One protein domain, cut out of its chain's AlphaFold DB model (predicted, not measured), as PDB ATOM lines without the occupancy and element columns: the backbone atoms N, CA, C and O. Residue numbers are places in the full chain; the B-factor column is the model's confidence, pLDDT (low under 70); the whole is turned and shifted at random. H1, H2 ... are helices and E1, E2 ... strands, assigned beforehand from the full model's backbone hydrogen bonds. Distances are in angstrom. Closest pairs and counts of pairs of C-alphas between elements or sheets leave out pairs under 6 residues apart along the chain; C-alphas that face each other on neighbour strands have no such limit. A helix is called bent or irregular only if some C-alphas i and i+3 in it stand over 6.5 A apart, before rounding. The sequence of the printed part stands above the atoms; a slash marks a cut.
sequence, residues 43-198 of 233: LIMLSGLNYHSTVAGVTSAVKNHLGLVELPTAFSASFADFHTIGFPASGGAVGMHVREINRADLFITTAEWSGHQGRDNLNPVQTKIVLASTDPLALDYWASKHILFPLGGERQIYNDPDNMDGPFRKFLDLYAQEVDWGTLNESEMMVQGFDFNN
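What this domain is: This is residues 43 to 198 of the 233 residues of the protein "DUF362 domain-containing protein" of candidate division Zixibacteria bacterium (UniProt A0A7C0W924). Picture a wall of four strands, E1, E4, E5 and E6, with helices H4 and H1 over one face as a second layer; farther out on that side H3 and H5 lie side by side. A small hairpin, E2 and E3, turns off from E1 and meets H4 and H5, while H2 and the loop of residues 69 to 81 make one far end. The 156 residues printed hold named elements in the order E1 E2 E3 H1 H2 H3 E4 E5 H4 H5 E6; the large sheet runs E1, E4, E5, E6 and is mixed. The class is mixed, helices and strands, with 77 residues, under half, in named elements. The whole is compact, with a radius of gyration of the C-alphas of 14.9 A and spans of 48 by 32 by 28 A.

How they stand to each other: Start at E1, residues 44 to 48, an edge strand parallel to E4, residues 106 to 111; look for N 45 and O 106 at 2.9 A. E4 and E5, residues 129 to 133, form an antiparallel hairpin, with N 109 and O 131 at 2.8 A. E5 is antiparallel to the other edge strand, E6, residues 192 to 195, with N 132 and O 192 at 2.8 A. From edge to edge the strands' lines turn by 40 degrees. E1 runs on into E2, residues 50 to 53, at 71 degrees, and E2 forms an antiparallel hairpin with E3, residues 57 to 59, where N 59 and O 50 are 2.7 A apart. H1, residues 62 to 68, is on the large sheet; its closest C-alphas to E1 are those of Asn 64 and Ser 47, 6.7 A apart. H1 only just touches H2, residues 82 to 85, with 3 pairs of C-alphas within 8 A, the closest those of Leu 66 and Phe 82 at 5.0 A. H1 touches H3, residues 90 to 100, about perpendicular at 73 degrees, only just past steep; the closest C-alphas, of His 65 and Val 94, are 6.2 A apart. H4, residues 136 to 151, is on the large sheet at a height of 10.0 A and runs along the strands, at 10 degrees to E5 on the local plane. H5, residues 167 to 178, touches H3 at a shallow tilt of 25 degrees, the same way, with the closest C-alphas, of Gly 92 and Tyr 175, 4.3 A apart. H5 and H4 are close but not clearly touching, with C-alphas 137 and 172 closest at 6.6 A. Every O i to N i+4 pair is within hydrogen-bond range in H3, against 9 of 12 in H4, 7 of 8 in H5 and 0 of 3 in H1, which has 3 of 4 O i to N i+3 pairs within range; H2 is too short for an i+4 pair.

Where its parts are: Find C-alpha 44 at (126.565, 172.718, 157.842), where E1 begins its 13.7 A; E2 and E3 follow. H1 spans 11.5 A, and after short H2 comes H3, 15.2 A. E4 covers 16.3 A and E5 13.5 A. Find C-alpha 136 at (117.729, 172.301, 165.105); from there H4 runs 21.3 A, with a kink of 30 degrees near residue 145, and is irregular, only just: C-alphas 146 and 149 are 6.6 A apart. H5 measures 17.4 A, and E6 ends at C-alpha 195, (111.930, 186.642, 154.337).

The domain as a whole: The two C-alphas farthest apart, of Ala 74 and Asn 198, are 50.6 A apart. The printed part has no cut. The links H1 to H2, E4 to E5, H4 to H5 and H5 to E6 are long. Look for pLDDT under 70 at residues 72 to 79 and 119 to 122; the mean of the printed part is 90.5.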
ATOM      1  N   LEU A  43     130.498 171.413 159.983       93.31
ATOM      2  CA  LEU A  43     129.373 170.671 159.430       93.31
ATOM      3  C   LEU A  43     128.163 171.598 159.342       93.31
ATOM      4  O   LEU A  43     127.607 172.010 160.355       93.31
ATOM      5  N   ILE A  44     127.755 171.912 158.115       96.00
ATOM      6  CA  ILE A  44     126.565 172.718 157.842       96.00
ATOM      7  C   ILE A  44     125.524 171.813 157.199       96.00
ATOM      8  O   ILE A  44     125.791 171.179 156.178       96.00
ATOM      9  N   MET A  45     124.334 171.762 157.786       95.44
ATOM     10  CA  MET A  45     123.227 170.960 157.282       95.44
ATOM     11  C   MET A  45     122.170 171.834 156.627       95.44
ATOM     12  O   MET A  45     121.732 172.827 157.204       95.44
ATOM     13  N   LEU A  46     121.752 171.448 155.424       96.44
ATOM     14  CA  LEU A  46     120.763 172.174 154.638       96.44
ATOM     15  C   LEU A  46     119.524 171.304 154.429       96.44
ATOM     16  O   LEU A  46     119.624 170.200 153.898       96.44
ATOM     17  N   SER A  47     118.362 171.829 154.802       95.44
ATOM     18  CA  SER A  47     117.063 171.163 154.657       95.44
ATOM     19  C   SER A  47     116.050 172.019 153.907       95.44
ATOM     20  O   SER A  47     116.129 173.246 153.883       95.44
ATOM     21  N   GLY A  48     115.057 171.361 153.311       94.94
ATOM     22  CA  GLY A  48     113.825 172.006 152.858       94.94
ATOM     23  C   GLY A  48     112.738 171.922 153.933       94.94
ATOM     24  O   GLY A  48     112.684 170.919 154.641       94.94
ATOM     25  N   LEU A  49     111.855 172.921 154.022       95.50
ATOM     26  CA  LEU A  49     110.714 172.918 154.950       95.50
ATOM     27  C   LEU A  49     109.438 172.378 154.293       95.50
ATOM     28  O   LEU A  49     108.868 173.041 153.426       95.50
ATOM     29  N   ASN A  50     108.952 171.213 154.731       94.06
ATOM     30  CA  ASN A  50     107.726 170.612 154.189       94.06
ATOM     31  C   ASN A  50     106.956 169.778 155.221       94.06
ATOM     32  O   ASN A  50     107.547 169.179 156.113       94.06
ATOM     33  N   TYR A  51     105.646 169.637 155.034       93.62
ATOM     34  CA  TYR A  51     104.867 168.542 155.608       93.62
ATOM     35  C   TYR A  51     105.380 167.212 155.047       93.62
ATOM     36  O   TYR A  51     105.570 167.057 153.839       93.62
ATOM     37  N   HIS A  52     105.564 166.231 155.922       92.06
ATOM     38  CA  HIS A  52     106.033 164.901 155.555       92.06
ATOM     39  C   HIS A  52     104.907 163.866 155.594       92.06
ATOM     40  O   HIS A  52     104.653 163.188 154.597       92.06
ATOM     41  N   SER A  53     104.242 163.709 156.744       91.62
ATOM     42  CA  SER A  53     103.148 162.747 156.926       91.62
ATOM     43  C   SER A  53     102.394 162.965 158.244       91.62
ATOM     44  O   SER A  53     102.865 163.662 159.141       91.62
ATOM     45  N   THR A  54     101.259 162.281 158.404       92.62
ATOM     46  CA  THR A  54     100.437 162.300 159.624       92.62
ATOM     47  C   THR A  54     101.097 161.613 160.821       92.62
ATOM     48  O   THR A  54     100.591 161.711 161.933       92.62
ATOM     49  N   VAL A  55     102.214 160.909 160.605       91.62
ATOM     50  CA  VAL A  55     102.980 160.227 161.660       91.62
ATOM     51  C   VAL A  55     104.337 160.870 161.910       91.62
ATOM     52  O   VAL A  55     104.881 160.720 162.996       91.62
ATOM     53  N   ALA A  56     104.884 161.589 160.929       89.75
ATOM     54  CA  ALA A  56     106.222 162.166 161.001       89.75
ATOM     55  C   ALA A  56     106.218 163.692 161.143       89.75
ATOM     56  O   ALA A  56     107.278 164.262 161.393       89.75
ATOM     57  N   GLY A  57     105.083 164.355 160.908       94.00
ATOM     58  CA  GLY A  57     104.990 165.809 160.966       94.00
ATOM     59  C   GLY A  57     105.814 166.482 159.875       94.00
ATOM     60  O   GLY A  57     105.622 166.205 158.693       94.00
ATOM     61  N   VAL A  58     106.761 167.327 160.278       95.19
ATOM     62  CA  VAL A  58     107.528 168.218 159.396       95.19
ATOM     63  C   VAL A  58     108.874 167.617 158.985       95.19
ATOM     64  O   VAL A  58     109.500 166.868 159.733       95.19
ATOM     65  N   THR A  59     109.326 167.915 157.774       93.56
ATOM     66  CA  THR A  59     110.709 167.761 157.318       93.56
ATOM     67  C   THR A  59     111.406 169.107 157.418       93.56
ATOM     68  O   THR A  59     110.918 170.077 156.845       93.56
ATOM     69  N   SER A  60     112.514 169.138 158.160       95.50
ATOM     70  CA  SER A  60     113.418 170.278 158.333       95.50
ATOM     71  C   SER A  60     114.728 169.761 158.988       95.50
ATOM     72  O   SER A  60     115.132 168.627 158.714       95.50
ATOM     73  N   ALA A  61     115.403 170.559 159.810       96.50
ATOM     74  CA  ALA A  61     116.769 170.408 160.284       96.50
ATOM     75  C   ALA A  61     117.032 169.134 161.088       96.50
ATOM     76  O   ALA A  61     118.019 168.452 160.806       96.50
ATOM     77  N   VAL A  62     116.161 168.757 162.036       95.75
ATOM     78  CA  VAL A  62     116.383 167.558 162.872       95.75
ATOM     79  C   VAL A  62     116.441 166.305 161.995       95.75
ATOM     80  O   VAL A  62     117.262 165.415 162.208       95.75
ATOM     81  N   LYS A  63     115.621 166.248 160.940       93.38
ATOM     82  CA  LYS A  63     115.555 165.086 160.045       93.38
ATOM     83  C   LYS A  63     116.765 164.919 159.128       93.38
ATOM     84  O   LYS A  63     116.909 163.833 158.572       93.38
ATOM     85  N   ASN A  64     117.653 165.908 158.996       91.25
ATOM     86  CA  ASN A  64     118.879 165.749 158.201       91.25
ATOM     87  C   ASN A  64     119.750 164.591 158.710       91.25
ATOM     88  O   ASN A  64     120.369 163.883 157.922       91.25
ATOM     89  N   HIS A  65     119.733 164.347 160.019       89.38
ATOM     90  CA  HIS A  65     120.478 163.257 160.638       89.38
ATOM     91  C   HIS A  65     119.891 161.867 160.354       89.38
ATOM     92  O   HIS A  65     120.608 160.881 160.504       89.38
ATOM     93  N   LEU A  66     118.626 161.757 159.912       88.44
ATOM     94  CA  LEU A  66     118.010 160.453 159.631       88.44
ATOM     95  C   LEU A  66     118.796 159.664 158.582       88.44
ATOM     96  O   LEU A  66     118.908 158.454 158.721       88.44
ATOM     97  N   GLY A  67     119.339 160.350 157.569       80.81
ATOM     98  CA  GLY A  67     120.080 159.740 156.462       80.81
ATOM     99  C   GLY A  67     121.596 159.658 156.663       80.81
ATOM    100  O   GLY A  67     122.295 159.264 155.737       80.81
ATOM    101  N   LEU A  68     122.125 160.050 157.830       84.31
ATOM    102  CA  LEU A  68     123.561 159.929 158.130       84.31
ATOM    103  C   LEU A  68     123.955 158.562 158.692       84.31
ATOM    104  O   LEU A  68     125.141 158.306 158.902       84.31
ATOM    105  N   VAL A  69     122.968 157.713 158.965       82.88
ATOM    106  CA  VAL A  69     123.166 156.419 159.606       82.88
ATOM    107  C   VAL A  69     122.757 155.315 158.657       82.88
ATOM    108  O   VAL A  69     121.644 155.301 158.143       82.88
ATOM    109  N   GLU A  70     123.652 154.352 158.507       78.62
ATOM    110  CA  GLU A  70     123.366 153.029 157.981       78.62
ATOM    111  C   GLU A  70     123.229 152.037 159.141       78.62
ATOM    112  O   GLU A  70     124.203 151.699 159.823       78.62
ATOM    113  N   LEU A  71     122.012 151.569 159.388       73.25
ATOM    114  CA  LEU A  71     121.730 150.519 160.352       73.25
ATOM    115  C   LEU A  71     121.829 149.150 159.666       73.25
ATOM    116  O   LEU A  71     121.122 148.904 158.679       73.25
ATOM    117  N   PRO A  72     122.646 148.219 160.191       62.34
ATOM    118  CA  PRO A  72     122.574 146.830 159.773       62.34
ATOM    119  C   PRO A  72     121.239 146.259 160.261       62.34
ATOM    120  O   PRO A  72     121.023 146.094 161.461       62.34
ATOM    121  N   THR A  73     120.310 145.972 159.347       56.59
ATOM    122  CA  THR A  73     119.035 145.351 159.731       56.59
ATOM    123  C   THR A  73     119.118 143.840 159.624       56.59
ATOM    124  O   THR A  73     119.604 143.297 158.637       56.59
ATOM    125  N   ALA A  74     118.554 143.139 160.608       47.34
ATOM    126  CA  ALA A  74     118.296 141.702 160.507       47.34
ATOM    127  C   ALA A  74     117.184 141.364 159.484       47.34
ATOM    128  O   ALA A  74     116.923 140.192 159.223       47.34
ATOM    129  N   PHE A  75     116.508 142.379 158.926       48.72
ATOM    130  CA  PHE A  75     115.253 142.242 158.181       48.72
ATOM    131  C   PHE A  75     115.378 142.448 156.666       48.72
ATOM    132  O   PHE A  75     114.437 142.132 155.940       48.72
ATOM    133  N   SER A  76     116.515 142.927 156.155       45.91
ATOM    134  CA  SER A  76     116.750 143.008 154.711       45.91
ATOM    135  C   SER A  76     118.241 142.973 154.386       45.91
ATOM    136  O   SER A  76     119.059 143.471 155.151       45.91
ATOM    137  N   ALA A  77     118.604 142.422 153.226       46.53
ATOM    138  CA  ALA A  77     119.973 142.442 152.698       46.53
ATOM    139  C   ALA A  77     120.418 143.847 152.212       46.53
ATOM    140  O   ALA A  77     121.322 143.961 151.387       46.53
ATOM    141  N   SER A  78     119.752 144.904 152.686       59.84
ATOM    142  CA  SER A  78     119.966 146.307 152.333       59.84
ATOM    143  C   SER A  78     120.242 147.139 153.584       59.84
ATOM    144  O   SER A  78     119.695 146.865 154.656       59.84
ATOM    145  N   PHE A  79     121.081 148.164 153.434       62.06
ATOM    146  CA  PHE A  79     121.298 149.180 154.460       62.06
ATOM    147  C   PHE A  79     119.983 149.921 154.739       62.06
ATOM    148  O   PHE A  79     119.271 150.292 153.803       62.06
ATOM    149  N   ALA A  80     119.647 150.092 156.016       74.12
ATOM    150  CA  ALA A  80     118.524 150.914 156.457       74.12
ATOM    151  C   ALA A  80     119.029 152.177 157.144       74.12
ATOM    152  O   ALA A  80     120.211 152.288 157.440       74.12
ATOM    153  N   ASP A  81     118.127 153.091 157.458       81.19
ATOM    154  CA  ASP A  81     118.432 154.311 158.190       81.19
ATOM    155  C   ASP A  81     117.440 154.489 159.355       81.19
ATOM    156  O   ASP A  81     116.617 153.611 159.647       81.19
ATOM    157  N   PHE A  82     117.477 155.627 160.046       85.69
ATOM    158  CA  PHE A  82     116.559 155.868 161.161       85.69
ATOM    159  C   PHE A  82     115.073 155.928 160.765       85.69
ATOM    160  O   PHE A  82     114.217 155.842 161.651       85.69
ATOM    161  N   HIS A  83     114.718 155.997 159.477       83.44
ATOM    162  CA  HIS A  83     113.323 155.872 159.048       83.44
ATOM    163  C   HIS A  83     112.735 154.502 159.397       83.44
ATOM    164  O   HIS A  83     111.530 154.418 159.636       83.44
ATOM    165  N   THR A  84     113.542 153.436 159.490       83.44
ATOM    166  CA  THR A  84     113.021 152.097 159.829       83.44
ATOM    167  C   THR A  84     112.640 151.935 161.296       83.44
ATOM    168  O   THR A  84     111.905 151.008 161.624       83.44
ATOM    169  N   ILE A  85     113.087 152.840 162.172       85.38
ATOM    170  CA  ILE A  85     112.652 152.892 163.580       85.38
ATOM    171  C   ILE A  85     111.184 153.342 163.676       85.38
ATOM    172  O   ILE A  85     110.472 152.980 164.611       85.38
ATOM    173  N   GLY A  86     110.708 154.091 162.677       87.94
ATOM    174  CA  GLY A  86     109.371 154.666 162.657       87.94
ATOM    175  C   GLY A  86     109.265 155.958 163.468       87.94
ATOM    176  O   GLY A  86     110.107 156.292 164.300       87.94
ATOM    177  N   PHE A  87     108.201 156.713 163.204       90.88
ATOM    178  CA  PHE A  87     107.920 157.975 163.884       90.88
ATOM    179  C   PHE A  87     106.870 157.773 164.990       90.88
ATOM    180  O   PHE A  87     105.952 156.971 164.807       90.88
ATOM    181  N   PRO A  88     106.972 158.489 166.126       93.69
ATOM    182  CA  PRO A  88     107.950 159.541 166.427       93.69
ATOM    183  C   PRO A  88     109.286 159.030 167.001       93.69
ATOM    184  O   PRO A  88     110.189 159.833 167.205       93.69
ATOM    185  N   ALA A  89     109.427 157.719 167.244       92.62
ATOM    186  CA  ALA A  89     110.575 157.105 167.928       92.62
ATOM    187  C   ALA A  89     111.947 157.455 167.319       92.62
ATOM    188  O   ALA A  89     112.927 157.612 168.048       92.62
ATOM    189  N   SER A  90     112.014 157.648 166.002       92.19
ATOM    190  CA  SER A  90     113.224 158.088 165.305       92.19
ATOM    191  C   SER A  90     113.772 159.437 165.790       92.19
ATOM    192  O   SER A  90     114.964 159.676 165.627       92.19
ATOM    193  N   GLY A  91     112.965 160.292 166.429       94.81
ATOM    194  CA  GLY A  91     113.433 161.547 167.029       94.81
ATOM    195  C   GLY A  91     114.466 161.310 168.129       94.81
ATOM    196  O   GLY A  91     115.535 161.914 168.103       94.81
ATOM    197  N   GLY A  92     114.204 160.350 169.021       94.31
ATOM    198  CA  GLY A  92     115.160 159.949 170.057       94.31
ATOM    199  C   GLY A  92     116.397 159.274 169.469       94.31
ATOM    200  O   GLY A  92     117.518 159.601 169.836       94.31
ATOM    201  N   ALA A  93     116.232 158.408 168.465       91.69
ATOM    202  CA  ALA A  93     117.382 157.797 167.791       91.69
ATOM    203  C   ALA A  93     118.318 158.845 167.158       91.69
ATOM    204  O   ALA A  93     119.540 158.741 167.263       91.69
ATOM    205  N   VAL A  94     117.741 159.887 166.556       93.44
ATOM    206  CA  VAL A  94     118.485 161.027 166.018       93.44
ATOM    207  C   VAL A  94     119.139 161.854 167.128       93.44
ATOM    208  O   VAL A  94     120.306 162.213 166.992       93.44
ATOM    209  N   GLY A  95     118.440 162.127 168.232       94.81
ATOM    210  CA  GLY A  95     119.017 162.837 169.381       94.81
ATOM    211  C   GLY A  95     120.221 162.097 169.968       94.81
ATOM    212  O   GLY A  95     121.283 162.688 170.165       94.81
ATOM    213  N   MET A  96     120.102 160.777 170.125       92.56
ATOM    214  CA  MET A  96     121.200 159.912 170.550       92.56
ATOM    215  C   MET A  96     122.366 159.953 169.553       92.56
ATOM    216  O   MET A  96     123.515 160.056 169.968       92.56
ATOM    217  N   HIS A  97     122.098 159.938 168.242       92.06
ATOM    218  CA  HIS A  97     123.152 160.066 167.226       92.06
ATOM    219  C   HIS A  97     123.946 161.351 167.354       92.06
ATOM    220  O   HIS A  97     125.175 161.323 167.372       92.06
ATOM    221  N   VAL A  98     123.250 162.469 167.509       93.06
ATOM    222  CA  VAL A  98     123.911 163.764 167.634       93.06
ATOM    223  C   VAL A  98     124.707 163.872 168.933       93.06
ATOM    224  O   VAL A  98     125.791 164.455 168.920       93.06
ATOM    225  N   ARG A  99     124.223 163.276 170.033       93.12
ATOM    226  CA  ARG A  99     124.966 163.214 171.300       93.12
ATOM    227  C   ARG A  99     126.265 162.410 171.176       93.12
ATOM    228  O   ARG A  99     127.291 162.838 171.693       93.12
ATOM    229  N   GLU A 100     126.217 161.246 170.531       90.94
ATOM    230  CA  GLU A 100     127.328 160.278 170.538       90.94
ATOM    231  C   GLU A 100     128.334 160.454 169.389       90.94
ATOM    232  O   GLU A 100     129.471 159.969 169.476       90.94
ATOM    233  N   ILE A 101     127.904 161.068 168.282       91.50
ATOM    234  CA  ILE A 101     128.697 161.214 167.057       91.50
ATOM    235  C   ILE A 101     129.126 162.660 166.878       91.50
ATOM    236  O   ILE A 101     130.297 162.972 167.065       91.50
ATOM    237  N   ASN A 102     128.200 163.523 166.459       87.19
ATOM    238  CA  ASN A 102     128.495 164.922 166.204       87.19
ATOM    239  C   ASN A 102     127.233 165.761 166.031       87.19
ATOM    240  O   ASN A 102     126.268 165.363 165.371       87.19
ATOM    241  N   ARG A 103     127.326 166.990 166.523       89.12
ATOM    242  CA  ARG A 103     126.395 168.077 166.276       89.12
ATOM    243  C   ARG A 103     126.892 168.938 165.119       89.12
ATOM    244  O   ARG A 103     128.011 169.435 165.137       89.12
ATOM    245  N   ALA A 104     126.018 169.183 164.146       93.31
ATOM    246  CA  ALA A 104     126.309 170.161 163.105       93.31
ATOM    247  C   ALA A 104     126.474 171.571 163.704       93.31
ATOM    248  O   ALA A 104     125.717 171.975 164.589       93.31
ATOM    249  N   ASP A 105     127.439 172.331 163.192       96.25
ATOM    250  CA  ASP A 105     127.722 173.695 163.636       96.25
ATOM    251  C   ASP A 105     126.614 174.677 163.246       96.25
ATOM    252  O   ASP A 105     126.400 175.679 163.927       96.25
ATOM    253  N   LEU A 106     125.931 174.416 162.130       97.75
ATOM    254  CA  LEU A 106     124.879 175.278 161.608       97.75
ATOM    255  C   LEU A 106     123.839 174.467 160.840       97.75
ATOM    256  O   LEU A 106     124.170 173.657 159.974       97.75
ATOM    257  N   PHE A 107     122.573 174.764 161.102       97.94
ATOM    258  CA  PHE A 107     121.442 174.274 160.333       97.94
ATOM    259  C   PHE A 107     120.847 175.424 159.534       97.94
ATOM    260  O   PHE A 107     120.649 176.516 160.068       97.94
ATOM    261  N   ILE A 108     120.554 175.170 158.264       98.38
ATOM    262  CA  ILE A 108     119.879 176.104 157.369       98.38
ATOM    263  C   ILE A 108     118.639 175.410 156.817       98.38
ATOM    264  O   ILE A 108     118.737 174.397 156.124       98.38
ATOM    265  N   THR A 109     117.473 175.985 157.082       98.19
ATOM    266  CA  THR A 109     116.212 175.529 156.505       98.19
ATOM    267  C   THR A 109     115.768 176.496 155.422       98.19
ATOM    268  O   THR A 109     115.536 177.680 155.655       98.19
ATOM    269  N   THR A 110     115.633 175.961 154.216       96.56
ATOM    270  CA  THR A 110     115.130 176.664 153.041       96.56
ATOM    271  C   THR A 110     113.644 176.374 152.862       96.56
ATOM    272  O   THR A 110     113.211 175.240 152.659       96.56
ATOM    273  N   ALA A 111     112.842 177.423 152.939       94.75
ATOM    274  CA  ALA A 111     111.421 177.420 152.649       94.75
ATOM    275  C   ALA A 111     111.202 178.269 151.391       94.75
ATOM    276  O   ALA A 111     110.589 179.325 151.434       94.75
ATOM    277  N   GLU A 112     111.784 177.860 150.258       92.94
ATOM    278  CA  GLU A 112     111.511 178.526 148.974       92.94
ATOM    279  C   GLU A 112     110.104 178.160 148.494       92.94
ATOM    280  O   GLU A 112     109.283 179.032 148.218       92.94
ATOM    281  N   TRP A 113     109.816 176.857 148.492       92.12
ATOM    282  CA  TRP A 113     108.490 176.277 148.312       92.12
ATOM    283  C   TRP A 113     108.185 175.364 149.496       92.12
ATOM    284  O   TRP A 113     108.930 174.421 149.759       92.12
ATOM    285  N   SER A 114     107.080 175.633 150.186       91.88
ATOM    286  CA  SER A 114     106.615 174.851 151.328       91.88
ATOM    287  C   SER A 114     105.360 174.067 150.957       91.88
ATOM    288  O   SER A 114     104.266 174.617 150.808       91.88
ATOM    289  N   GLY A 115     105.512 172.753 150.812       89.81
ATOM    290  CA  GLY A 115     104.396 171.820 150.737       89.81
ATOM    291  C   GLY A 115     103.807 171.626 152.127       89.81
ATOM    292  O   GLY A 115     104.455 171.049 152.990       89.81
ATOM    293  N   HIS A 116     102.590 172.105 152.362       87.38
ATOM    294  CA  HIS A 116     101.990 172.124 153.703       87.38
ATOM    295  C   HIS A 116     100.868 171.096 153.900       87.38
ATOM    296  O   HIS A 116     100.526 170.768 155.036       87.38
ATOM    297  N   GLN A 117     100.331 170.539 152.807       82.19
ATOM    298  CA  GLN A 117      99.221 169.580 152.852       82.19
ATOM    299  C   GLN A 117      99.585 168.165 152.384       82.19
ATOM    300  O   GLN A 117      98.812 167.233 152.599       82.19
ATOM    301  N   GLY A 118     100.736 167.944 151.747       75.81
ATOM    302  CA  GLY A 118     101.121 166.628 151.232       75.81
ATOM    303  C   GLY A 118     102.477 166.621 150.542       75.81
ATOM    304  O   GLY A 118     103.033 167.678 150.258       75.81
ATOM    305  N   ARG A 119     102.987 165.415 150.269       66.19
ATOM    306  CA  ARG A 119     104.308 165.177 149.670       66.19
ATOM    307  C   ARG A 119     104.279 165.224 148.133       66.19
ATOM    308  O   ARG A 119     105.309 165.412 147.499       66.19
ATOM    309  N   ASP A 120     103.102 165.055 147.547       64.50
ATOM    310  CA  ASP A 120     102.913 164.558 146.187       64.50
ATOM    311  C   ASP A 120     101.856 165.363 145.409       64.50
ATOM    312  O   ASP A 120     101.083 164.809 144.638       64.50
ATOM    313  N   ASN A 121     101.912 166.698 145.544       59.88
ATOM    314  CA  ASN A 121     101.189 167.700 144.736       59.88
ATOM    315  C   ASN A 121      99.854 168.206 145.318       59.88
ATOM    316  O   ASN A 121      98.789 168.088 144.714       59.88
ATOM    317  N   LEU A 122      99.933 168.838 146.490       68.81
ATOM    318  CA  LEU A 122      98.858 169.658 147.051       68.81
ATOM    319  C   LEU A 122      99.378 171.093 147.189       68.81
ATOM    320  O   LEU A 122      99.974 171.423 148.207       68.81
ATOM    321  N   ASN A 123      99.219 171.896 146.130       81.81
ATOM    322  CA  ASN A 123      99.389 173.358 146.105       81.81
ATOM    323  C   ASN A 123     100.495 173.908 147.036       81.81
ATOM    324  O   ASN A 123     100.172 174.572 148.023       81.81
ATOM    325  N   PRO A 124     101.788 173.631 146.769       89.44
ATOM    326  CA  PRO A 124     102.859 174.204 147.576       89.44
ATOM    327  C   PRO A 124     102.813 175.733 147.504       89.44
ATOM    328  O   PRO A 124     102.513 176.310 146.456       89.44
ATOM    329  N   VAL A 125     103.138 176.390 148.615       92.06
ATOM    330  CA  VAL A 125     103.177 177.853 148.695       92.06
ATOM    331  C   VAL A 125     104.620 178.315 148.590       92.06
ATOM    332  O   VAL A 125     105.492 177.791 149.282       92.06
ATOM    333  N   GLN A 126     104.878 179.299 147.731       94.19
ATOM    334  CA  GLN A 126     106.200 179.906 147.611       94.19
ATOM    335  C   GLN A 126     106.425 180.900 148.756       94.19
ATOM    336  O   GLN A 126     106.112 182.085 148.643       94.19
ATOM    337  N   THR A 127     106.922 180.403 149.882       94.12
ATOM    338  CA  THR A 127     107.144 181.188 151.102       94.12
ATOM    339  C   THR A 127     108.369 182.092 150.985       94.12
ATOM    340  O   THR A 127     108.326 183.204 151.500       94.12
ATOM    341  N   LYS A 128     109.401 181.678 150.234       95.44
ATOM    342  CA  LYS A 128     110.669 182.403 150.023       95.44
ATOM    343  C   LYS A 128     111.312 182.873 151.325       95.44
ATOM    344  O   LYS A 128     111.637 184.047 151.488       95.44
ATOM    345  N   ILE A 129     111.482 181.955 152.265       95.94
ATOM    346  CA  ILE A 129     112.138 182.231 153.542       95.94
ATOM    347  C   ILE A 129     113.353 181.320 153.675       95.94
ATOM    348  O   ILE A 129     113.303 180.134 153.346       95.94
ATOM    349  N   VAL A 130     114.455 181.864 154.179       96.69
ATOM    350  CA  VAL A 130     115.612 181.077 154.615       96.69
ATOM    351  C   VAL A 130     115.811 181.318 156.098       96.69
ATOM    352  O   VAL A 130     115.854 182.462 156.539       96.69
ATOM    353  N   LEU A 131     115.930 180.236 156.857       97.38
ATOM    354  CA  LEU A 131     116.169 180.255 158.291       97.38
ATOM    355  C   LEU A 131     117.505 179.597 158.608       97.38
ATOM    356  O   LEU A 131     117.913 178.659 157.924       97.38
ATOM    357  N   ALA A 132     118.156 180.049 159.670       97.81
ATOM    358  CA  ALA A 132     119.380 179.466 160.179       97.81
ATOM    359  C   ALA A 132     119.396 179.453 161.709       97.81
ATOM    360  O   ALA A 132     118.922 180.380 162.366       97.81
ATOM    361  N   SER A 133     119.966 178.396 162.277       97.88
ATOM    362  CA  SER A 133     120.145 178.244 163.719       97.88
ATOM    363  C   SER A 133     121.266 177.255 164.010       97.88
ATOM    364  O   SER A 133     121.518 176.333 163.234       97.88
ATOM    365  N   THR A 134     121.918 177.405 165.158       97.12
ATOM    366  CA  THR A 134     122.789 176.361 165.720       97.12
ATOM    367  C   THR A 134     121.991 175.298 166.483       97.12
ATOM    368  O   THR A 134     122.552 174.291 166.907       97.12
ATOM    369  N   ASP A 135     120.699 175.543 166.713       97.56
ATOM    370  CA  ASP A 135     119.746 174.675 167.398       97.56
ATOM    371  C   ASP A 135     118.670 174.162 166.418       97.56
ATOM    372  O   ASP A 135     117.811 174.950 166.002       97.56
ATOM    373  N   PRO A 136     118.693 172.868 166.033       97.25
ATOM    374  CA  PRO A 136     117.729 172.301 165.105       97.25
ATOM    375  C   PRO A 136     116.345 172.115 165.742       97.25
ATOM    376  O   PRO A 136     115.368 172.124 164.999       97.25
ATOM    377  N   LEU A 137     116.228 171.994 167.075       97.56
ATOM    378  CA  LEU A 137     114.928 171.944 167.757       97.56
ATOM    379  C   LEU A 137     114.222 173.289 167.638       97.56
ATOM    380  O   LEU A 137     113.093 173.345 167.150       97.56
ATOM    381  N   ALA A 138     114.913 174.368 168.018       98.38
ATOM    382  CA  ALA A 138     114.403 175.727 167.872       98.38
ATOM    383  C   ALA A 138     114.063 176.040 166.411       98.38
ATOM    384  O   ALA A 138     113.005 176.597 166.128       98.38
ATOM    385  N   LEU A 139     114.934 175.648 165.474       98.44
ATOM    386  CA  LEU A 139     114.722 175.874 164.047       98.44
ATOM    387  C   LEU A 139     113.468 175.166 163.531       98.44
ATOM    388  O   LEU A 139     112.654 175.795 162.861       98.44
ATOM    389  N   ASP A 140     113.293 173.885 163.852       98.31
ATOM    390  CA  ASP A 140     112.165 173.081 163.373       98.31
ATOM    391  C   ASP A 140     110.851 173.486 164.037       98.31
ATOM    392  O   ASP A 140     109.829 173.602 163.352       98.31
ATOM    393  N   TYR A 141     110.877 173.759 165.344       98.56
ATOM    394  CA  TYR A 141     109.733 174.304 166.065       98.56
ATOM    395  C   TYR A 141     109.308 175.642 165.446       98.56
ATOM    396  O   TYR A 141     108.158 175.794 165.029       98.56
ATOM    397  N   TRP A 142     110.235 176.600 165.332       98.38
ATOM    398  CA  TRP A 142     109.929 177.949 164.856       98.38
ATOM    399  C   TRP A 142     109.452 177.927 163.405       98.38
ATOM    400  O   TRP A 142     108.407 178.494 163.087       98.38
ATOM    401  N   ALA A 143     110.169 177.216 162.528       98.06
ATOM    402  CA  ALA A 143     109.810 177.095 161.118       98.06
ATOM    403  C   ALA A 143     108.418 176.484 160.950       98.06
ATOM    404  O   ALA A 143     107.619 176.957 160.140       98.06
ATOM    405  N   SER A 144     108.094 175.453 161.732       97.69
ATOM    406  CA  SER A 144     106.769 174.860 161.651       97.69
ATOM    407  C   SER A 144     105.680 175.813 162.137       97.69
ATOM    408  O   SER A 144     104.695 176.015 161.431       97.69
ATOM    409  N   LYS A 145     105.864 176.442 163.302       97.94
ATOM    410  CA  LYS A 145     104.864 177.328 163.911       97.94
ATOM    411  C   LYS A 145     104.589 178.582 163.087       97.94
ATOM    412  O   LYS A 145     103.433 178.965 162.933       97.94
ATOM    413  N   HIS A 146     105.640 179.211 162.564       96.88
ATOM    414  CA  HIS A 146     105.559 180.544 161.956       96.88
ATOM    415  C   HIS A 146     105.493 180.526 160.434       96.88
ATOM    416  O   HIS A 146     105.011 181.488 159.843       96.88
ATOM    417  N   ILE A 147     105.934 179.442 159.789       96.25
ATOM    418  CA  ILE A 147     105.881 179.318 158.328       96.25
ATOM    419  C   ILE A 147     104.872 178.259 157.914       96.25
ATOM    420  O   ILE A 147     103.965 178.566 157.152       96.25
ATOM    421  N   LEU A 148     105.011 177.012 158.373       94.75
ATOM    422  CA  LEU A 148     104.267 175.892 157.787       94.75
ATOM    423  C   LEU A 148     102.820 175.781 158.296       94.75
ATOM    424  O   LEU A 148     101.904 175.558 157.505       94.75
ATOM    425  N   PHE A 149     102.606 175.924 159.603       95.81
ATOM    426  CA  PHE A 149     101.294 175.840 160.247       95.81
ATOM    427  C   PHE A 149     100.319 176.934 159.767       95.81
ATOM    428  O   PHE A 149      99.182 176.582 159.435       95.81
ATOM    429  N   PRO A 150     100.725 178.214 159.612       95.81
ATOM    430  CA  PRO A 150      99.836 179.278 159.143       95.81
ATOM    431  C   PRO A 150      99.354 179.116 157.695       95.81
ATOM    432  O   PRO A 150      98.333 179.696 157.333       95.81
ATOM    433  N   LEU A 151     100.031 178.305 156.869       93.50
ATOM    434  CA  LEU A 151      99.549 177.970 155.517       93.50
ATOM    435  C   LEU A 151      98.254 177.144 155.550       93.50
ATOM    436  O   LEU A 151      97.518 177.079 154.565       93.50
ATOM    437  N   GLY A 152      97.969 176.515 156.687       91.56
ATOM    438  CA  GLY A 152      96.717 175.845 156.981       91.56
ATOM    439  C   GLY A 152      96.464 174.556 156.191       91.56
ATOM    440  O   GLY A 152      97.392 173.863 155.771       91.56
ATOM    441  N   GLY A 153      95.190 174.204 156.012       89.00
ATOM    442  CA  GLY A 153      94.749 173.007 155.286       89.00
ATOM    443  C   GLY A 153      94.440 171.803 156.180       89.00
ATOM    444  O   GLY A 153      94.702 171.801 157.380       89.00
ATOM    445  N   GLU A 154      93.890 170.738 155.590       89.06
ATOM    446  CA  GLU A 154      93.355 169.584 156.342       89.06
ATOM    447  C   GLU A 154      94.406 168.852 157.190       89.06
ATOM    448  O   GLU A 154      94.075 168.179 158.164       89.06
ATOM    449  N   ARG A 155      95.687 168.986 156.828       90.00
ATOM    450  CA  ARG A 155      96.811 168.326 157.502       90.00
ATOM    451  C   ARG A 155      97.628 169.254 158.401       90.00
ATOM    452  O   ARG A 155      98.611 168.801 158.984       90.00
ATOM    453  N   GLN A 156      97.219 170.517 158.563       91.50
ATOM    454  CA  GLN A 156      97.974 171.522 159.328       91.50
ATOM    455  C   GLN A 156      98.266 171.078 160.768       91.50
ATOM    456  O   GLN A 156      99.344 171.334 161.290       91.50
ATOM    457  N   ILE A 157      97.332 170.352 161.391       94.19
ATOM    458  CA  ILE A 157      97.415 169.937 162.798       94.19
ATOM    459  C   ILE A 157      98.577 168.979 163.085       94.19
ATOM    460  O   ILE A 157      99.014 168.857 164.226       94.19
ATOM    461  N   TYR A 158      99.090 168.300 162.055       94.62
ATOM    462  CA  TYR A 158     100.255 167.423 162.173       94.62
ATOM    463  C   TYR A 158     101.579 168.189 162.110       94.62
ATOM    464  O   TYR A 158     102.610 167.624 162.467       94.62
ATOM    465  N   ASN A 159     101.549 169.444 161.656       93.62
ATOM    466  CA  ASN A 159     102.702 170.339 161.647       93.62
ATOM    467  C   ASN A 159     102.805 171.126 162.957       93.62
ATOM    468  O   ASN A 159     103.896 171.537 163.319       93.62
ATOM    469  N   ASP A 160     101.700 171.324 163.674       96.50
ATOM    470  CA  ASP A 160     101.658 172.148 164.882       96.50
ATOM    471  C   ASP A 160     102.648 171.658 165.967       96.50
ATOM    472  O   ASP A 160     102.452 170.568 166.519       96.50
ATOM    473  N   PRO A 161     103.708 172.425 166.286       97.62
ATOM    474  CA  PRO A 161     104.642 172.055 167.344       97.62
ATOM    475  C   PRO A 161     104.100 172.339 168.758       97.62
ATOM    476  O   PRO A 161     104.687 171.867 169.733       97.62
ATOM    477  N   ASP A 162     102.984 173.062 168.892       98.12
ATOM    478  CA  ASP A 162     102.298 173.287 170.172       98.12
ATOM    479  C   ASP A 162     101.265 172.204 170.492       98.12
ATOM    480  O   ASP A 162     100.826 172.062 171.637       98.12
ATOM    481  N   ASN A 163     100.910 171.381 169.508       97.44
ATOM    482  CA  ASN A 163     100.083 170.210 169.734       97.44
ATOM    483  C   ASN A 163     100.905 169.117 170.437       97.44
ATOM    484  O   ASN A 163     101.511 168.272 169.783       97.44
ATOM    485  N   MET A 164     100.887 169.113 171.774       96.69
ATOM    486  CA  MET A 164     101.602 168.146 172.629       96.69
ATOM    487  C   MET A 164     101.278 166.677 172.317       96.69
ATOM    488  O   MET A 164     102.111 165.791 172.514       96.69
ATOM    489  N   ASP A 165     100.086 166.404 171.790       96.06
ATOM    490  CA  ASP A 165      99.684 165.061 171.373       96.06
ATOM    491  C   ASP A 165     100.039 164.743 169.914       96.06
ATOM    492  O   ASP A 165      99.940 163.583 169.487       96.06
ATOM    493  N   GLY A 166     100.483 165.748 169.164       96.06
ATOM    494  CA  GLY A 166     100.831 165.684 167.756       96.06
ATOM    495  C   GLY A 166     102.113 164.892 167.480       96.06
ATOM    496  O   GLY A 166     103.028 164.837 168.306       96.06
ATOM    497  N   PRO A 167     102.215 164.274 166.289       95.56
ATOM    498  CA  PRO A 167     103.373 163.467 165.911       95.56
ATOM    499  C   PRO A 167     104.665 164.287 165.864       95.56
ATOM    500  O   PRO A 167     105.715 163.803 166.278       95.56
ATOM    501  N   PHE A 168     104.585 165.526 165.368       97.38
ATOM    502  CA  PHE A 168     105.744 166.395 165.229       97.38
ATOM    503  C   PHE A 168     106.309 166.799 166.587       97.38
ATOM    504  O   PHE A 168     107.499 166.622 166.829       97.38
ATOM    505  N   ARG A 169     105.445 167.253 167.502       97.88
ATOM    506  CA  ARG A 169     105.866 167.615 168.852       97.88
ATOM    507  C   ARG A 169     106.483 166.428 169.591       97.88
ATOM    508  O   ARG A 169     107.586 166.555 170.105       97.88
ATOM    509  N   LYS A 170     105.862 165.246 169.534       97.94
ATOM    510  CA  LYS A 170     106.428 164.017 170.125       97.94
ATOM    511  C   LYS A 170     107.795 163.651 169.546       97.94
ATOM    512  O   LYS A 170     108.663 163.199 170.284       97.94
ATOM    513  N   PHE A 171     107.995 163.833 168.240       97.81
ATOM    514  CA  PHE A 171     109.295 163.615 167.601       97.81
ATOM    515  C   PHE A 171     110.361 164.576 168.152       97.81
ATOM    516  O   PHE A 171     111.456 164.130 168.492       97.81
ATOM    517  N   LEU A 172     110.029 165.863 168.299       98.19
ATOM    518  CA  LEU A 172     110.924 166.862 168.889       98.19
ATOM    519  C   LEU A 172     111.204 166.590 170.376       98.19
ATOM    520  O   LEU A 172     112.354 166.673 170.795       98.19
ATOM    521  N   ASP A 173     110.190 166.217 171.161       98.19
ATOM    522  CA  ASP A 173     110.353 165.891 172.584       98.19
ATOM    523  C   ASP A 173     111.277 164.679 172.780       98.19
ATOM    524  O   ASP A 173     112.119 164.688 173.673       98.19
ATOM    525  N   LEU A 174     111.151 163.642 171.943       97.81
ATOM    526  CA  LEU A 174     112.026 162.468 172.015       97.81
ATOM    527  C   LEU A 174     113.471 162.801 171.641       97.81
ATOM    528  O   LEU A 174     114.382 162.276 172.270       97.81
ATOM    529  N   TYR A 175     113.697 163.685 170.665       97.44
ATOM    530  CA  TYR A 175     115.041 164.205 170.398       97.44
ATOM    531  C   TYR A 175     115.583 164.966 171.614       97.44
ATOM    532  O   TYR A 175     116.693 164.696 172.064       97.44
ATOM    533  N   ALA A 176     114.784 165.883 172.170       97.75
ATOM    534  CA  ALA A 176     115.171 166.738 173.291       97.75
ATOM    535  C   ALA A 176     115.476 165.955 174.580       97.75
ATOM    536  O   ALA A 176     116.245 166.424 175.406       97.75
ATOM    537  N   GLN A 177     114.901 164.764 174.757       97.81
ATOM    538  CA  GLN A 177     115.214 163.882 175.889       97.81
ATOM    539  C   GLN A 177     116.625 163.291 175.826       97.81
ATOM    540  O   GLN A 177     117.174 162.915 176.860       97.81
ATOM    541  N   GLU A 178     117.207 163.187 174.631       96.75
ATOM    542  CA  GLU A 178     118.507 162.546 174.433       96.75
ATOM    543  C   GLU A 178     119.675 163.524 174.468       96.75
ATOM    544  O   GLU A 178     120.817 163.087 174.609       96.75
ATOM    545  N   VAL A 179     119.406 164.823 174.352       95.50
ATOM    546  CA  VAL A 179     120.416 165.883 174.317       95.50
ATOM    547  C   VAL A 179     120.269 166.829 175.507       95.50
ATOM    548  O   VAL A 179     119.178 167.049 176.018       95.50
ATOM    549  N   ASP A 180     121.372 167.424 175.948       93.81
ATOM    550  CA  ASP A 180     121.418 168.423 177.024       93.81
ATOM    551  C   ASP A 180     121.464 169.870 176.496       93.81
ATOM    552  O   ASP A 180     121.821 170.804 177.216       93.81
ATOM    553  N   TRP A 181     121.108 170.061 175.224       92.62
ATOM    554  CA  TRP A 181     121.176 171.334 174.518       92.62
ATOM    555  C   TRP A 181     119.965 171.544 173.606       92.62
ATOM    556  O   TRP A 181     119.229 170.617 173.274       92.62
ATOM    557  N   GLY A 182     119.803 172.792 173.169       94.25
ATOM    558  CA  GLY A 182     118.655 173.234 172.387       94.25
ATOM    559  C   GLY A 182     117.410 173.464 173.244       94.25
ATOM    560  O   GLY A 182     117.407 173.194 174.446       94.25
ATOM    561  N   THR A 183     116.360 174.027 172.650       96.94
ATOM    562  CA  THR A 183     115.147 174.391 173.391       96.94
ATOM    563  C   THR A 183     113.870 174.215 172.574       96.94
ATOM    564  O   THR A 183     113.817 174.464 171.369       96.94
ATOM    565  N   LEU A 184     112.807 173.803 173.269       97.31
ATOM    566  CA  LEU A 184     111.421 173.840 172.790       97.31
ATOM    567  C   LEU A 184     110.623 174.976 173.447       97.31
ATOM    568  O   LEU A 184     109.425 175.111 173.199       97.31
ATOM    569  N   ASN A 185     111.266 175.793 174.286       96.94
ATOM    570  CA  ASN A 185     110.689 177.019 174.812       96.94
ATOM    571  C   ASN A 185     110.901 178.140 173.792       96.94
ATOM    572  O   ASN A 185     112.012 178.631 173.615       96.94
ATOM    573  N   GLU A 186     109.820 178.575 173.150       95.69
ATOM    574  CA  GLU A 186     109.852 179.612 172.114       95.69
ATOM    575  C   GLU A 186     110.553 180.905 172.553       95.69
ATOM    576  O   GLU A 186     111.256 181.524 171.759       95.69
ATOM    577  N   SER A 187     110.431 181.289 173.827       96.31
ATOM    578  CA  SER A 187     111.068 182.504 174.358       96.31
ATOM    579  C   SER A 187     112.597 182.431 174.453       96.31
ATOM    580  O   SER A 187     113.250 183.462 174.607       96.31
ATOM    581  N   GLU A 188     113.173 181.233 174.348       96.50
ATOM    582  CA  GLU A 188     114.615 180.978 174.403       96.50
ATOM    583  C   GLU A 188     115.211 180.697 173.015       96.50
ATOM    584  O   GLU A 188     116.428 180.556 172.874       96.50
ATOM    585  N   MET A 189     114.374 180.593 171.978       97.25
ATOM    586  CA  MET A 189     114.811 180.208 170.640       97.25
ATOM    587  C   MET A 189     115.639 181.307 169.979       97.25
ATOM    588  O   MET A 189     115.240 182.468 169.903       97.25
ATOM    589  N   MET A 190     116.773 180.909 169.408       95.38
ATOM    590  CA  MET A 190     117.614 181.774 168.587       95.38
ATOM    591  C   MET A 190     117.570 181.315 167.132       95.38
ATOM    592  O   MET A 190     118.401 180.523 166.696       95.38
ATOM    593  N   VAL A 191     116.598 181.824 166.377       95.94
ATOM    594  CA  VAL A 191     116.438 181.539 164.945       95.94
ATOM    595  C   VAL A 191     116.643 182.827 164.161       95.94
ATOM    596  O   VAL A 191     115.961 183.822 164.393       95.94
ATOM    597  N   GLN A 192     117.599 182.808 163.237       94.06
ATOM    598  CA  GLN A 192     117.818 183.897 162.290       94.06
ATOM    599  C   GLN A 192     117.056 183.588 161.010       94.06
ATOM    600  O   GLN A 192     117.101 182.460 160.525       94.06
ATOM    601  N   GLY A 193     116.375 184.577 160.445       91.62
ATOM    602  CA  GLY A 193     115.575 184.389 159.245       91.62
ATOM    603  C   GLY A 193     115.699 185.552 158.279       91.62
ATOM    604  O   GLY A 193     115.897 186.692 158.688       91.62
ATOM    605  N   PHE A 194     115.559 185.251 156.993       91.88
ATOM    606  CA  PHE A 194     115.379 186.243 155.946       91.88
ATOM    607  C   PHE A 194     114.148 185.873 155.121       91.88
ATOM    608  O   PHE A 194     114.118 184.818 154.484       91.88
ATOM    609  N   ASP A 195     113.136 186.738 155.157       93.00
ATOM    610  CA  ASP A 195     111.930 186.642 154.337       93.00
ATOM    611  C   ASP A 195     112.114 187.504 153.084       93.00
ATOM    612  O   ASP A 195     112.201 188.729 153.154       93.00
ATOM    613  N   PHE A 196     112.186 186.866 151.917       91.94
ATOM    614  CA  PHE A 196     112.368 187.568 150.648       91.94
ATOM    615  C   PHE A 196     111.095 188.277 150.166       91.94
ATOM    616  O   PHE A 196     111.184 189.137 149.288       91.94
ATOM    617  N   ASN A 197     109.920 187.929 150.694       90.38
ATOM    618  CA  ASN A 197     108.672 188.638 150.413       90.38
ATOM    619  C   ASN A 197     108.495 189.861 151.326       90.38
ATOM    620  O   ASN A 197     107.896 190.845 150.894       90.38
ATOM    621  N   ASN A 198     109.041 189.821 152.543       89.38
ATOM    622  CA  ASN A 198     109.007 190.920 153.511       89.38
ATOM    623  C   ASN A 198     110.417 191.205 154.059       89.38
ATOM    624  O   ASN A 198     110.689 190.939 155.235       89.38
TER     625      ASN A 198